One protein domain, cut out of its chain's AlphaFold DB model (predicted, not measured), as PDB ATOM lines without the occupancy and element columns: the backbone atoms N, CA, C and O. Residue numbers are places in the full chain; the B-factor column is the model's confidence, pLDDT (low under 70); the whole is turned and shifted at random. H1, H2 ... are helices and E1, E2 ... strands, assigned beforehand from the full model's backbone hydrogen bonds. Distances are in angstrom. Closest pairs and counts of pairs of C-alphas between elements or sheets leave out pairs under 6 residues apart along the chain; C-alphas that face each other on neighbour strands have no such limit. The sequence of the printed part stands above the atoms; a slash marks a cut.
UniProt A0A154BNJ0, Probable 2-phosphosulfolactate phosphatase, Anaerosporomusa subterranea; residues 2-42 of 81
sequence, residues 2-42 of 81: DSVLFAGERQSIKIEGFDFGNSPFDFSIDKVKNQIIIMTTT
ATOM      1  N   ASP A   2       4.587  20.711 -47.261       60.25
ATOM      2  CA  ASP A   2       3.654  20.598 -46.139       60.25
ATOM      3  C   ASP A   2       3.291  19.117 -45.973       60.25
ATOM      4  O   ASP A   2       2.933  18.455 -46.952       60.25
ATOM      5  N   SER A   3       3.474  18.560 -44.775       81.12
ATOM      6  CA  SER A   3       3.111  17.171 -44.500       81.12
ATOM      7  C   SER A   3       1.592  17.020 -44.549       81.12
ATOM      8  O   SER A   3       0.836  17.812 -43.984       81.12
ATOM      9  N   VAL A   4       1.149  16.005 -45.285       94.25
ATOM     10  CA  VAL A   4      -0.259  15.632 -45.401       94.25
ATOM     11  C   VAL A   4      -0.550  14.572 -44.348       94.25
ATOM     12  O   VAL A   4       0.194  13.600 -44.252       94.25
ATOM     13  N   LEU A   5      -1.627  14.761 -43.588       95.94
ATOM     14  CA  LEU A   5      -2.094  13.833 -42.564       95.94
ATOM     15  C   LEU A   5      -3.434  13.227 -42.982       95.94
ATOM     16  O   LEU A   5      -4.322  13.925 -43.478       95.94
ATOM     17  N   PHE A   6      -3.595  11.930 -42.765       96.88
ATOM     18  CA  PHE A   6      -4.809  11.186 -43.065       96.88
ATOM     19  C   PHE A   6      -5.650  11.001 -41.803       96.88
ATOM     20  O   PHE A   6      -5.182  10.495 -40.783       96.88
ATOM     21  N   ALA A   7      -6.921  11.391 -41.878       97.06
ATOM     22  CA  ALA A   7      -7.883  11.266 -40.791       97.06
ATOM     23  C   ALA A   7      -9.136  10.520 -41.247       97.06
ATOM     24  O   ALA A   7      -9.603  10.680 -42.377       97.06
ATOM     25  N   GLY A   8      -9.716   9.692 -40.389       96.88
ATOM     26  CA  GLY A   8     -10.961   9.046 -40.767       96.88
ATOM     27  C   GLY A   8     -11.350   7.833 -39.964       96.88
ATOM     28  O   GLY A   8     -10.599   7.308 -39.145       96.88
ATOM     29  N   GLU A   9     -12.566   7.383 -40.240       97.31
ATOM     30  CA  GLU A   9     -13.148   6.224 -39.587       97.31
ATOM     31  C   GLU A   9     -13.966   5.362 -40.545       97.31
ATOM     32  O   GLU A   9     -14.472   5.829 -41.572       97.31
ATOM     33  N   ARG A  10     -14.108   4.091 -40.178       96.88
ATOM     34  CA  ARG A  10     -15.184   3.210 -40.632       96.88
ATOM     35  C   ARG A  10     -15.795   2.567 -39.396       96.88
ATOM     36  O   ARG A  10     -15.070   2.002 -38.585       96.88
ATOM     37  N   GLN A  11     -17.116   2.654 -39.258       93.50
ATOM     38  CA  GLN A  11     -17.836   2.114 -38.095       93.50
ATOM     39  C   GLN A  11     -17.288   2.632 -36.749       93.50
ATOM     40  O   GLN A  11     -17.221   1.903 -35.766       93.50
ATOM     41  N   SER A  12     -16.912   3.911 -36.696       92.12
ATOM     42  CA  SER A  12     -16.285   4.594 -35.552       92.12
ATOM     43  C   SER A  12     -14.877   4.115 -35.187       92.12
ATOM     44  O   SER A  12     -14.339   4.520 -34.158       92.12
ATOM     45  N   ILE A  13     -14.250   3.293 -36.028       95.75
ATOM     46  CA  ILE A  13     -12.893   2.784 -35.824       95.75
ATOM     47  C   ILE A  13     -11.944   3.509 -36.777       95.75
ATOM     48  O   ILE A  13     -12.254   3.681 -37.958       95.75
ATOM     49  N   LYS A  14     -10.782   3.934 -36.267       96.94
ATOM     50  CA  LYS A  14      -9.724   4.540 -37.084       96.94
ATOM     51  C   LYS A  14      -9.293   3.578 -38.195       96.94
ATOM     52  O   LYS A  14      -9.089   2.394 -37.946       96.94
ATOM     53  N   ILE A  15      -9.118   4.104 -39.402       97.44
ATOM     54  CA  ILE A  15      -8.635   3.330 -40.551       97.44
ATOM     55  C   ILE A  15      -7.159   2.955 -40.334       97.44
ATOM     56  O   ILE A  15      -6.354   3.775 -39.889       97.44
ATOM     57  N   GLU A  16      -6.788   1.709 -40.626       97.31
ATOM     58  CA  GLU A  16      -5.395   1.263 -40.530       97.31
ATOM     59  C   GLU A  16      -4.487   2.093 -41.453       97.31
ATOM     60  O   GLU A  16      -4.847   2.407 -42.586       97.31
ATOM     61  N   GLY A  17      -3.316   2.488 -40.949       96.19
ATOM     62  CA  GLY A  17      -2.377   3.348 -41.673       96.19
ATOM     63  C   GLY A  17      -2.720   4.843 -41.672       96.19
ATOM     64  O   GLY A  17      -1.931   5.626 -42.189       96.19
ATOM     65  N   PHE A  18      -3.849   5.263 -41.083       97.12
ATOM     66  CA  PHE A  18      -4.175   6.684 -40.924       97.12
ATOM     67  C   PHE A  18      -3.550   7.272 -39.654       97.12
ATOM     68  O   PHE A  18      -3.475   6.611 -38.606       97.12
ATOM     69  N   ASP A  19      -3.181   8.551 -39.728       96.44
ATOM     70  CA  ASP A  19      -2.632   9.315 -38.608       96.44
ATOM     71  C   ASP A  19      -3.677   9.475 -37.493       96.44
ATOM     72  O   ASP A  19      -3.406   9.159 -36.328       96.44
ATOM     73  N   PHE A  20      -4.911   9.851 -37.856       96.75
ATOM     74  CA  PHE A  20      -5.993  10.155 -36.912       96.75
ATOM     75  C   PHE A  20      -7.279   9.371 -37.170       96.75
ATOM     76  O   PHE A  20      -7.575   8.957 -38.293       96.75
ATOM     77  N   GLY A  21      -8.068   9.196 -36.107       95.94
ATOM     78  CA  GLY A  21      -9.453   8.751 -36.208       95.94
ATOM     79  C   GLY A  21     -10.390   9.904 -36.578       95.94
ATOM     80  O   GLY A  21     -10.004  10.867 -37.237       95.94
ATOM     81  N   ASN A  22     -11.634   9.812 -36.111       95.50
ATOM     82  CA  ASN A  22     -12.630  10.884 -36.194       95.50
ATOM     83  C   ASN A  22     -12.985  11.452 -34.802       95.50
ATOM     84  O   ASN A  22     -14.075  11.982 -34.595       95.50
ATOM     85  N   SER A  23     -12.092  11.296 -33.817       94.56
ATOM     86  CA  SER A  23     -12.267  11.886 -32.487       94.56
ATOM     87  C   SER A  23     -11.749  13.325 -32.496       94.56
ATOM     88  O   SER A  23     -10.570  13.522 -32.786       94.56
ATOM     89  N   PRO A  24     -12.549  14.346 -32.133       94.12
ATOM     90  CA  PRO A  24     -12.073  15.730 -32.061       94.12
ATOM     91  C   PRO A  24     -10.846  15.925 -31.155       94.12
ATOM     92  O   PRO A  24     -10.033  16.810 -31.407       94.12
ATOM     93  N   PHE A  25     -10.677  15.078 -30.133       93.25
ATOM     94  CA  PHE A  25      -9.524  15.118 -29.229       93.25
ATOM     95  C   PHE A  25      -8.199  14.723 -29.899       93.25
ATOM     96  O   PHE A  25      -7.136  15.058 -29.378       93.25
ATOM     97  N   ASP A  26      -8.241  14.058 -31.058       92.12
ATOM     98  CA  ASP A  26      -7.036  13.694 -31.809       92.12
ATOM     99  C   ASP A  26      -6.387  14.914 -32.491       92.12
ATOM    100  O   ASP A  26      -5.188  14.898 -32.768       92.12
ATOM    101  N   PHE A  27      -7.153  15.992 -32.704       94.88
ATOM    102  CA  PHE A  27      -6.772  17.173 -33.488       94.88
ATOM    103  C   PHE A  27      -6.237  18.316 -32.613       94.88
ATOM    104  O   PHE A  27      -6.697  19.458 -32.685       94.88
ATOM    105  N   SER A  28      -5.263  18.013 -31.755       95.25
ATOM    106  CA  SER A  28      -4.594  19.027 -30.935       95.25
ATOM    107  C   SER A  28      -3.740  19.973 -31.789       95.25
ATOM    108  O   SER A  28      -3.209  19.596 -32.836       95.25
ATOM    109  N   ILE A  29      -3.607  21.231 -31.355       95.00
ATOM    110  CA  ILE A  29      -2.971  22.294 -32.152       95.00
ATOM    111  C   ILE A  29      -1.525  21.970 -32.551       95.00
ATOM    112  O   ILE A  29      -1.111  22.289 -33.658       95.00
ATOM    113  N   ASP A  30      -0.769  21.307 -31.681       94.56
ATOM    114  CA  ASP A  30       0.605  20.858 -31.917       94.56
ATOM    115  C   ASP A  30       0.711  19.829 -33.051       94.56
ATOM    116  O   ASP A  30       1.715  19.809 -33.759       94.56
ATOM    117  N   LYS A  31      -0.337  19.025 -33.267       92.81
ATOM    118  CA  LYS A  31      -0.374  17.984 -34.300       92.81
ATOM    119  C   LYS A  31      -0.856  18.495 -35.651       92.81
ATOM    120  O   LYS A  31      -0.428  17.981 -36.676       92.81
ATOM    121  N   VAL A  32      -1.774  19.467 -35.659       94.50
ATOM    122  CA  VAL A  32      -2.521  19.838 -36.880       94.50
ATOM    123  C   VAL A  32      -2.217  21.233 -37.410       94.50
ATOM    124  O   VAL A  32      -2.600  21.564 -38.533       94.50
ATOM    125  N   LYS A  33      -1.541  22.086 -36.633       94.62
ATOM    126  CA  LYS A  33      -1.239  23.452 -37.067       94.62
ATOM    127  C   LYS A  33      -0.376  23.434 -38.330       94.62
ATOM    128  O   LYS A  33       0.679  22.806 -38.375       94.62
ATOM    129  N   ASN A  34      -0.825  24.180 -39.340       93.25
ATOM    130  CA  ASN A  34      -0.194  24.283 -40.659       93.25
ATOM    131  C   ASN A  34      -0.080  22.943 -41.414       93.25
ATOM    132  O   ASN A  34       0.750  22.825 -42.308       93.25
ATOM    133  N   GLN A  35      -0.889  21.941 -41.057       93.94
ATOM    134  CA  GLN A  35      -0.938  20.653 -41.750       93.94
ATOM    135  C   GLN A  35      -2.147  20.593 -42.680       93.94
ATOM    136  O   GLN A  35      -3.202  21.163 -42.387       93.94
ATOM    137  N   ILE A  36      -2.015  19.863 -43.785       95.88
ATOM    138  CA  ILE A  36      -3.155  19.520 -44.640       95.88
ATOM    139  C   ILE A  36      -3.734  18.203 -44.133       95.88
ATOM    140  O   ILE A  36      -3.026  17.201 -44.078       95.88
ATOM    141  N   ILE A  37      -5.024  18.191 -43.796       95.56
ATOM    142  CA  ILE A  37      -5.723  16.981 -43.357       95.56
ATOM    143  C   ILE A  37      -6.615  16.475 -44.486       95.56
ATOM    144  O   ILE A  37      -7.563  17.148 -44.892       95.56
ATOM    145  N   ILE A  38      -6.343  15.262 -44.962       96.19
ATOM    146  CA  ILE A  38      -7.233  14.529 -45.862       96.19
ATOM    147  C   ILE A  38      -8.123  13.634 -45.006       96.19
ATOM    148  O   ILE A  38      -7.632  12.731 -44.332       96.19
ATOM    149  N   MET A  39      -9.435  13.881 -45.039       95.81
ATOM    150  CA  MET A  39     -10.388  13.195 -44.170       95.81
ATOM    151  C   MET A  39     -11.435  12.377 -44.931       95.81
ATOM    152  O   MET A  39     -12.024  12.853 -45.902       95.81
ATOM    153  N   THR A  40     -11.737  11.168 -44.447       95.81
ATOM    154  CA  THR A  40     -12.898  10.373 -44.886       95.81
ATOM    155  C   THR A  40     -13.683   9.832 -43.694       95.81
ATOM    156  O   THR A  40     -13.130   9.220 -42.786       95.81
ATOM    157  N   THR A  41     -14.998  10.014 -43.711       94.00
ATOM    158  CA  THR A  41     -15.914   9.461 -42.705       94.00
ATOM    159  C   THR A  41     -17.083   8.778 -43.396       94.00
ATOM    160  O   THR A  41     -17.321   8.976 -44.589       94.00
ATOM    161  N   THR A  42     -17.818   7.970 -42.645       93.06
ATOM    162  CA  THR A  42     -18.954   7.186 -43.131       93.06
ATOM    163  C   THR A  42     -20.073   8.090 -43.659       93.06
ATOM    164  O   THR A  42     -20.627   7.831 -44.723       93.06
TER     165      THR A  42
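This is residues 2 to 42 of the 81 residues of the protein "Probable 2-phosphosulfolactate phosphatase" of Anaerosporomusa subterranea (UniProt A0A154BNJ0). With little regular structure, this domain is a narrow ribbon of two parallel strands, E1 and E2, along its longest axis, with a long loop, residues 11 to 28, folding back from the end of E1 to one short helix, H1. The printed part has 41 residues, 16 of them in named elements, in the order E1, H1, E2; the class is mixed. It is compact, with a radius of gyration of the C-alphas of 9.8 A, yet elongated, spanning 28 by 18 by 14 A.

E1, residues 4 to 10, measures 20.0 A from C-alpha 4 at (-0.259, 15.632, -45.401). E2, residues 36 to 40, measures 13.4 A and ends at C-alpha 40, (-12.898, 10.373, -44.886). H1, residues 29 to 32, measures 5.3 A.

E1 and E2 are parallel neighbours at 17 degrees; N 5 and O 36 are within hydrogen-bond range at 2.9 A, N 38 and O 5 at 2.8 A. Residues 9 to 10 of E1 pair antiparallel with residues 13 to 14. E1, H1 and E2 form a strand-helix-strand unit, two parallel strands with a helix between them in the chain, and its crossover is right-handed. H1 is too short for an O i to N i+4 pair; its one O i to N i+3 pair is not within range.

The C-alphas farthest apart, of Asp 2 and Gln 11, are 29.5 A apart. The printed part has no cut. The link from E1 to H1 is long, 18 residues; that from H1 to E2 is tight. Only residue 2 has pLDDT under 70.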